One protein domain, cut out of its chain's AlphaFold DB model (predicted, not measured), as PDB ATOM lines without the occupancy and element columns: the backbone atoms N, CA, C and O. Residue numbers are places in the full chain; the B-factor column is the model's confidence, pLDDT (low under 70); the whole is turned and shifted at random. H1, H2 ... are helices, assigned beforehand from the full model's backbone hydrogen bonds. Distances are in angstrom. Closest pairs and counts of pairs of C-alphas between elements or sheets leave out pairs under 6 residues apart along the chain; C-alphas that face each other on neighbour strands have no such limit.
ATOM      1  N   PRO A 103     -14.895 -15.747 -34.408       56.44
ATOM      2  CA  PRO A 103     -15.129 -15.057 -35.677       56.44
ATOM      3  C   PRO A 103     -16.616 -14.768 -35.947       56.44
ATOM      4  O   PRO A 103     -16.919 -13.988 -36.844       56.44
ATOM      5  N   THR A 104     -17.528 -15.380 -35.181       56.31
ATOM      6  CA  THR A 104     -18.984 -15.203 -35.286       56.31
ATOM      7  C   THR A 104     -19.550 -14.300 -34.181       56.31
ATOM      8  O   THR A 104     -20.764 -14.247 -34.018       56.31
ATOM      9  N   ASP A 105     -18.717 -13.616 -33.386       58.44
ATOM     10  CA  ASP A 105     -19.228 -12.725 -32.338       58.44
ATOM     11  C   ASP A 105     -20.002 -11.535 -32.957       58.44
ATOM     12  O   ASP A 105     -19.406 -10.719 -33.670       58.44
ATOM     13  N   PRO A 106     -21.323 -11.410 -32.707       54.59
ATOM     14  CA  PRO A 106     -22.135 -10.318 -33.240       54.59
ATOM     15  C   PRO A 106     -21.742  -8.937 -32.691       54.59
ATOM     16  O   PRO A 106     -22.144  -7.928 -33.268       54.59
ATOM     17  N   ASN A 107     -20.930  -8.866 -31.629       58.06
ATOM     18  CA  ASN A 107     -20.468  -7.608 -31.035       58.06
ATOM     19  C   ASN A 107     -19.293  -6.945 -31.781       58.06
ATOM     20  O   ASN A 107     -18.799  -5.905 -31.345       58.06
ATOM     21  N   GLY A 108     -18.853  -7.503 -32.915       52.53
ATOM     22  CA  GLY A 108     -17.848  -6.868 -33.772       52.53
ATOM     23  C   GLY A 108     -16.425  -6.917 -33.212       52.53
ATOM     24  O   GLY A 108     -15.595  -6.079 -33.574       52.53
ATOM     25  N   GLU A 109     -16.111  -7.884 -32.340       63.38
ATOM     26  CA  GLU A 109     -14.724  -8.099 -31.938       63.38
ATOM     27  C   GLU A 109     -13.869  -8.471 -33.154       63.38
ATOM     28  O   GLU A 109     -14.152  -9.393 -33.918       63.38
ATOM     29  N   ILE A 110     -12.791  -7.710 -33.335       65.69
ATOM     30  CA  ILE A 110     -11.822  -7.896 -34.409       65.69
ATOM     31  C   ILE A 110     -11.281  -9.333 -34.347       65.69
ATOM     32  O   ILE A 110     -10.654  -9.713 -33.360       65.69
ATOM     33  N   ALA A 111     -11.482 -10.120 -35.407       79.06
ATOM     34  CA  ALA A 111     -10.982 -11.490 -35.476       79.06
ATOM     35  C   ALA A 111      -9.442 -11.513 -35.424       79.06
ATOM     36  O   ALA A 111      -8.761 -10.976 -36.302       79.06
ATOM     37  N   MET A 112      -8.886 -12.137 -34.387       84.44
ATOM     38  CA  MET A 112      -7.449 -12.184 -34.118       84.44
ATOM     39  C   MET A 112      -6.951 -13.623 -34.040       84.44
ATOM     40  O   MET A 112      -7.665 -14.539 -33.633       84.44
ATOM     41  N   VAL A 113      -5.682 -13.822 -34.399       86.38
ATOM     42  CA  VAL A 113      -4.976 -15.066 -34.069       86.38
ATOM     43  C   VAL A 113      -4.829 -15.153 -32.538       86.38
ATOM     44  O   VAL A 113      -4.569 -14.119 -31.907       86.38
ATOM     45  N   PRO A 114      -4.970 -16.345 -31.922       86.81
ATOM     46  CA  PRO A 114      -4.684 -16.522 -30.499       86.81
ATOM     47  C   PRO A 114      -3.259 -16.076 -30.158       86.81
ATOM     48  O   PRO A 114      -2.343 -16.174 -30.985       86.81
ATOM     49  N   VAL A 115      -3.062 -15.586 -28.938       90.50
ATOM     50  CA  VAL A 115      -1.739 -15.238 -28.412       90.50
ATOM     51  C   VAL A 115      -0.807 -16.437 -28.560       90.50
ATOM     52  O   VAL A 115      -1.132 -17.560 -28.190       90.50
ATOM     53  N   SER A 116       0.381 -16.196 -29.116       91.06
ATOM     54  CA  SER A 116       1.439 -17.207 -29.171       91.06
ATOM     55  C   SER A 116       2.281 -17.182 -27.888       91.06
ATOM     56  O   SER A 116       2.388 -16.126 -27.258       91.06
ATOM     57  N   PRO A 117       2.981 -18.277 -27.533       93.25
ATOM     58  CA  PRO A 117       3.884 -18.301 -26.375       93.25
ATOM     59  C   PRO A 117       4.943 -17.183 -26.401       93.25
ATOM     60  O   PRO A 117       5.290 -16.615 -25.367       93.25
ATOM     61  N   ARG A 118       5.430 -16.813 -27.597       93.19
ATOM     62  CA  ARG A 118       6.379 -15.704 -27.795       93.19
ATOM     63  C   ARG A 118       5.762 -14.347 -27.467       93.19
ATOM     64  O   ARG A 118       6.417 -13.492 -26.869       93.19
ATOM     65  N   GLU A 119       4.528 -14.141 -27.903       91.56
ATOM     66  CA  GLU A 119       3.806 -12.899 -27.656       91.56
ATOM     67  C   GLU A 119       3.485 -12.762 -26.166       91.56
ATOM     68  O   GLU A 119       3.773 -11.724 -25.575       91.56
ATOM     69  N   LEU A 120       3.029 -13.847 -25.531       92.00
ATOM     70  CA  LEU A 120       2.824 -13.897 -24.086       92.00
ATOM     71  C   LEU A 120       4.111 -13.580 -23.318       92.00
ATOM     72  O   LEU A 120       4.092 -12.751 -22.416       92.00
ATOM     73  N   LEU A 121       5.247 -14.172 -23.703       91.69
ATOM     74  CA  LEU A 121       6.539 -13.865 -23.087       91.69
ATOM     75  C   LEU A 121       6.904 -12.381 -23.230       91.69
ATOM     76  O   LEU A 121       7.444 -11.781 -22.304       91.69
ATOM     77  N   THR A 122       6.609 -11.775 -24.381       89.00
ATOM     78  CA  THR A 122       6.876 -10.351 -24.626       89.00
ATOM     79  C   THR A 122       6.027  -9.473 -23.709       89.00
ATOM     80  O   THR A 122       6.569  -8.573 -23.068       89.00
ATOM     81  N   LEU A 123       4.733  -9.779 -23.578       89.25
ATOM     82  CA  LEU A 123       3.821  -9.083 -22.669       89.25
ATOM     83  C   LEU A 123       4.243  -9.267 -21.205       89.25
ATOM     84  O   LEU A 123       4.421  -8.279 -20.497       89.25
ATOM     85  N   LEU A 124       4.528 -10.494 -20.762       89.19
ATOM     86  CA  LEU A 124       5.021 -10.759 -19.404       89.19
ATOM     87  C   LEU A 124       6.296  -9.969 -19.097       89.19
ATOM     88  O   LEU A 124       6.418  -9.382 -18.027       89.19
ATOM     89  N   ARG A 125       7.233  -9.877 -20.046       86.94
ATOM     90  CA  ARG A 125       8.444  -9.069 -19.860       86.94
ATOM     91  C   ARG A 125       8.136  -7.582 -19.702       86.94
ATOM     92  O   ARG A 125       8.965  -6.888 -19.124       86.94
ATOM     93  N   VAL A 126       7.076  -7.057 -20.319       84.94
ATOM     94  CA  VAL A 126       6.689  -5.635 -20.221       84.94
ATOM     95  C   VAL A 126       5.993  -5.356 -18.890       84.94
ATOM     96  O   VAL A 126       6.283  -4.341 -18.270       84.94
ATOM     97  N   PHE A 127       5.126  -6.263 -18.437       83.88
ATOM     98  CA  PHE A 127       4.254  -6.025 -17.283       83.88
ATOM     99  C   PHE A 127       4.761  -6.600 -15.950       83.88
ATOM    100  O   PHE A 127       4.430  -6.052 -14.905       83.88
ATOM    101  N   ALA A 128       5.532  -7.694 -15.954       82.25
ATOM    102  CA  ALA A 128       5.849  -8.457 -14.738       82.25
ATOM    103  C   ALA A 128       7.312  -8.360 -14.269       82.25
ATOM    104  O   ALA A 128       7.600  -8.675 -13.116       82.25
ATOM    105  N   LEU A 129       8.251  -7.954 -15.130       73.31
ATOM    106  CA  LEU A 129       9.669  -7.856 -14.764       73.31
ATOM    107  C   LEU A 129      10.045  -6.397 -14.448       73.31
ATOM    108  O   LEU A 129       9.869  -5.547 -15.322       73.31
ATOM    109  N   ASP A 137       5.592   2.583 -23.254       76.94
ATOM    110  CA  ASP A 137       4.201   2.676 -22.829       76.94
ATOM    111  C   ASP A 137       3.540   1.279 -22.918       76.94
ATOM    112  O   ASP A 137       3.457   0.694 -24.009       76.94
ATOM    113  N   PRO A 138       3.085   0.697 -21.791       80.00
ATOM    114  CA  PRO A 138       2.440  -0.611 -21.783       80.00
ATOM    115  C   PRO A 138       1.197  -0.663 -22.682       80.00
ATOM    116  O   PRO A 138       0.872  -1.720 -23.235       80.00
ATOM    117  N   THR A 139       0.527   0.474 -22.890       84.88
ATOM    118  CA  THR A 139      -0.618   0.572 -23.801       84.88
ATOM    119  C   THR A 139      -0.188   0.413 -25.259       84.88
ATOM    120  O   THR A 139      -0.849  -0.295 -26.023       84.88
ATOM    121  N   HIS A 140       0.973   0.958 -25.632       85.75
ATOM    122  CA  HIS A 140       1.557   0.787 -26.958       85.75
ATOM    123  C   HIS A 140       1.914  -0.684 -27.229       85.75
ATOM    124  O   HIS A 140       1.655  -1.193 -28.322       85.75
ATOM    125  N   ALA A 141       2.440  -1.404 -26.230       85.62
ATOM    126  CA  ALA A 141       2.735  -2.834 -26.356       85.62
ATOM    127  C   ALA A 141       1.468  -3.673 -26.619       85.62
ATOM    128  O   ALA A 141       1.466  -4.532 -27.505       85.62
ATOM    129  N   LEU A 142       0.375  -3.394 -25.902       88.56
ATOM    130  CA  LEU A 142      -0.918  -4.056 -26.115       88.56
ATOM    131  C   LEU A 142      -1.534  -3.692 -27.470       88.56
ATOM    132  O   LEU A 142      -2.015  -4.576 -28.183       88.56
ATOM    133  N   HIS A 143      -1.478  -2.416 -27.857       89.62
ATOM    134  CA  HIS A 143      -1.958  -1.952 -29.157       89.62
ATOM    135  C   HIS A 143      -1.220  -2.652 -30.304       89.62
ATOM    136  O   HIS A 143      -1.850  -3.204 -31.210       89.62
ATOM    137  N   TRP A 144       0.112  -2.707 -30.235       89.44
ATOM    138  CA  TRP A 144       0.932  -3.384 -31.237       89.44
ATOM    139  C   TRP A 144       0.658  -4.889 -31.298       89.44
ATOM    140  O   TRP A 144       0.577  -5.458 -32.390       89.44
ATOM    141  N   SER A 145       0.454  -5.526 -30.140       90.06
ATOM    142  CA  SER A 145       0.049  -6.931 -30.062       90.06
ATOM    143  C   SER A 145      -1.273  -7.175 -30.790       90.06
ATOM    144  O   SER A 145      -1.363  -8.047 -31.659       90.06
ATOM    145  N   ARG A 146      -2.292  -6.354 -30.499       90.12
ATOM    146  CA  ARG A 146      -3.621  -6.446 -31.115       90.12
ATOM    147  C   ARG A 146      -3.556  -6.248 -32.628       90.12
ATOM    148  O   ARG A 146      -4.070  -7.077 -33.381       90.12
ATOM    149  N   TRP A 147      -2.874  -5.190 -33.070       90.81
ATOM    150  CA  TRP A 147      -2.701  -4.875 -34.487       90.81
ATOM    151  C   TRP A 147      -2.033  -6.028 -35.243       90.81
ATOM    152  O   TRP A 147      -2.557  -6.484 -36.262       90.81
ATOM    153  N   ARG A 148      -0.926  -6.569 -34.714       91.50
ATOM    154  CA  ARG A 148      -0.194  -7.670 -35.356       91.50
ATOM    155  C   ARG A 148      -1.054  -8.925 -35.469       91.50
ATOM    156  O   ARG A 148      -1.080  -9.538 -36.535       91.50
ATOM    157  N   ARG A 149      -1.756  -9.315 -34.400       91.00
ATOM    158  CA  ARG A 149      -2.582 -10.537 -34.389       91.00
ATOM    159  C   ARG A 149      -3.778 -10.437 -35.330       91.00
ATOM    160  O   ARG A 149      -4.104 -11.417 -35.998       91.00
ATOM    161  N   HIS A 150      -4.386  -9.259 -35.438       89.31
ATOM    162  CA  HIS A 150      -5.413  -8.999 -36.443       89.31
ATOM    163  C   HIS A 150      -4.845  -9.072 -37.866       89.31
ATOM    164  O   HIS A 150      -5.397  -9.760 -38.724       89.31
ATOM    165  N   HIS A 151      -3.701  -8.434 -38.120       90.19
ATOM    166  CA  HIS A 151      -3.078  -8.453 -39.442       90.19
ATOM    167  C   HIS A 151      -2.650  -9.871 -39.864       90.19
ATOM    168  O   HIS A 151      -2.855 -10.275 -41.006       90.19
ATOM    169  N   GLN A 152      -2.137 -10.679 -38.930       91.88
ATOM    170  CA  GLN A 152      -1.833 -12.096 -39.161       91.88
ATOM    171  C   GLN A 152      -3.083 -12.914 -39.498       91.88
ATOM    172  O   GLN A 152      -3.031 -13.782 -40.376       91.88
ATOM    173  N   HIS A 153      -4.207 -12.640 -38.831       90.38
ATOM    174  CA  HIS A 153      -5.481 -13.280 -39.147       90.38
ATOM    175  C   HIS A 153      -5.909 -12.949 -40.583       90.38
ATOM    176  O   HIS A 153      -6.194 -13.860 -41.362       90.38
ATOM    177  N   GLN A 154      -5.853 -11.669 -40.970       90.75
ATOM    178  CA  GLN A 154      -6.157 -11.233 -42.335       90.75
ATOM    179  C   GLN A 154      -5.244 -11.896 -43.372       90.75
ATOM    180  O   GLN A 154      -5.736 -12.449 -44.356       90.75
ATOM    181  N   ALA A 155      -3.931 -11.908 -43.136       92.44
ATOM    182  CA  ALA A 155      -2.965 -12.552 -44.025       92.44
ATOM    183  C   ALA A 155      -3.258 -14.054 -44.190       92.44
ATOM    184  O   ALA A 155      -3.263 -14.570 -45.308       92.44
ATOM    185  N   THR A 156      -3.589 -14.743 -43.092       90.19
ATOM    186  CA  THR A 156      -3.971 -16.164 -43.103       90.19
ATOM    187  C   THR A 156      -5.251 -16.393 -43.906       90.19
ATOM    188  O   THR A 156      -5.313 -17.323 -44.708       90.19
ATOM    189  N   ALA A 157      -6.263 -15.539 -43.734       90.38
ATOM    190  CA  ALA A 157      -7.519 -15.623 -44.475       90.38
ATOM    191  C   ALA A 157      -7.318 -15.369 -45.978       90.38
ATOM    192  O   ALA A 157      -7.858 -16.100 -46.806       90.38
ATOM    193  N   CYS A 158      -6.513 -14.372 -46.356       92.12
ATOM    194  CA  CYS A 158      -6.134 -14.134 -47.752       92.12
ATOM    195  C   CYS A 158      -5.391 -15.331 -48.352       92.12
ATOM    196  O   CYS A 158      -5.736 -15.773 -49.444       92.12
ATOM    197  N   HIS A 159      -4.426 -15.896 -47.623       91.38
ATOM    198  CA  HIS A 159      -3.672 -17.060 -48.081       91.38
ATOM    199  C   HIS A 159      -4.565 -18.296 -48.277       91.38
ATOM    200  O   HIS A 159      -4.453 -18.981 -49.290       91.38
ATOM    201  N   ARG A 160      -5.490 -18.565 -47.344       90.88
ATOM    202  CA  ARG A 160      -6.464 -19.663 -47.477       90.88
ATOM    203  C   ARG A 160      -7.366 -19.474 -48.695       90.88
ATOM    204  O   ARG A 160      -7.432 -20.377 -49.520       90.88
ATOM    205  N   ARG A 161      -7.955 -18.281 -48.856       91.94
ATOM    206  CA  ARG A 161      -8.788 -17.937 -50.024       91.94
ATOM    207  C   ARG A 161      -8.034 -18.117 -51.340       91.94
ATOM    208  O   ARG A 161      -8.571 -18.678 -52.286       91.94
ATOM    209  N   TRP A 162      -6.776 -17.686 -51.396       91.19
ATOM    210  CA  TRP A 162      -5.929 -17.889 -52.570       91.19
ATOM    211  C   TRP A 162      -5.726 -19.376 -52.896       91.19
ATOM    212  O   TRP A 162      -5.862 -19.785 -54.051       91.19
ATOM    213  N   ASN A 163      -5.433 -20.194 -51.882       90.38
ATOM    214  CA  ASN A 163      -5.250 -21.633 -52.060       90.38
ATOM    215  C   ASN A 163      -6.542 -22.323 -52.519       90.38
ATOM    216  O   ASN A 163      -6.469 -23.231 -53.340       90.38
ATOM    217  N   GLU A 164      -7.705 -21.890 -52.027       91.19
ATOM    218  CA  GLU A 164      -9.018 -22.393 -52.454       91.19
ATOM    219  C   GLU A 164      -9.288 -22.076 -53.929       91.19
ATOM    220  O   GLU A 164      -9.591 -22.984 -54.700       91.19
ATOM    221  N   ILE A 165      -9.090 -20.820 -54.348       91.56
ATOM    222  CA  ILE A 165      -9.243 -20.399 -55.752       91.56
ATOM    223  C   ILE A 165      -8.307 -21.207 -56.661       91.56
ATOM    224  O   ILE A 165      -8.726 -21.726 -57.692       91.56
ATOM    225  N   THR A 166      -7.044 -21.358 -56.257       88.75
ATOM    226  CA  THR A 166      -6.046 -22.105 -57.037       88.75
ATOM    227  C   THR A 166      -6.380 -23.600 -57.102       88.75
ATOM    228  O   THR A 166      -6.183 -24.229 -58.140       88.75
ATOM    229  N   ALA A 167      -6.907 -24.182 -56.020       84.56
ATOM    230  CA  ALA A 167      -7.317 -25.583 -55.990       84.56
ATOM    231  C   ALA A 167      -8.482 -25.855 -56.951       84.56
ATOM    232  O   ALA A 167      -8.415 -26.839 -57.680       84.56
ATOM    233  N   VAL A 168      -9.480 -24.965 -57.003       86.94
ATOM    234  CA  VAL A 168     -10.605 -25.049 -57.955       86.94
ATOM    235  C   VAL A 168     -10.128 -24.888 -59.400       86.94
ATOM    236  O   VAL A 168     -10.614 -25.575 -60.285       86.94
ATOM    237  N   ALA A 169      -9.151 -24.013 -59.652       79.62
ATOM    238  CA  ALA A 169      -8.623 -23.791 -61.001       79.62
ATOM    239  C   ALA A 169      -7.753 -24.950 -61.531       79.62
ATOM    240  O   ALA A 169      -7.479 -25.008 -62.727       79.62
ATOM    241  N   THR A 170      -7.282 -25.839 -60.649       74.12
ATOM    242  CA  THR A 170      -6.398 -26.969 -60.997       74.12
ATOM    243  C   THR A 170      -7.142 -28.315 -61.052       74.12
ATOM    244  O   THR A 170      -6.536 -29.331 -61.396       74.12
ATOM    245  N   THR A 171      -8.429 -28.340 -60.695       56.28
ATOM    246  CA  THR A 171      -9.351 -29.479 -60.877       56.28
ATOM    247  C   THR A 171     -10.099 -29.371 -62.190       56.28
ATOM    248  O   THR A 171     -10.199 -30.413 -62.871       56.28
TER     249      THR A 171
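This is residues 103 to 129 and 137 to 171 of the 171 residues of an uncharacterized protein of Streptomyces sp. SID12488 (UniProt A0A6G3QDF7). One long straight helix, H2, has a much shorter helix, H1, side by side with its first part, while its far end, residues 157 to 169, sticks out as an arm. Ahead of H1 the printed part begins with a stretch without a named element, residues 103 to 116, of which 104 to 109 stick out. The printed part has 62 residues, with two named helices in the order H1, H2 and no named strand: all helix. It is only just extended, close to loose, with a radius of gyration of the C-alphas of 15.9 A and spans of 54 by 27 by 16 A.

H2, residues 138 to 169, touches H1, residues 117 to 127, with residues 138 to 145 alone. Their closest C-alphas, those of Val 126 and Pro 138, are 6.8 A apart. The two run opposite ways at a shallow tilt of 16 degrees. In both helices every O i to N i+4 pair is within hydrogen-bond range.

H2 measures 46.9 A from C-alpha 138 at (2.440, -0.611, -21.783) to C-alpha 169 at (-8.623, -23.791, -61.001). H1 measures 15.3 A and begins with C-alpha 117 at (3.884, -18.301, -26.375).

The C-alphas farthest apart, those of Leu 129 and Thr 171, are 54.4 A apart. Residues 130 to 136 are not printed, in the link across the cut from H1 to H2; C-alphas 129 and 137 are 14.3 A apart. Mean pLDDT of the printed part is 83.6, with residues 103 to 110 and 171 under 70.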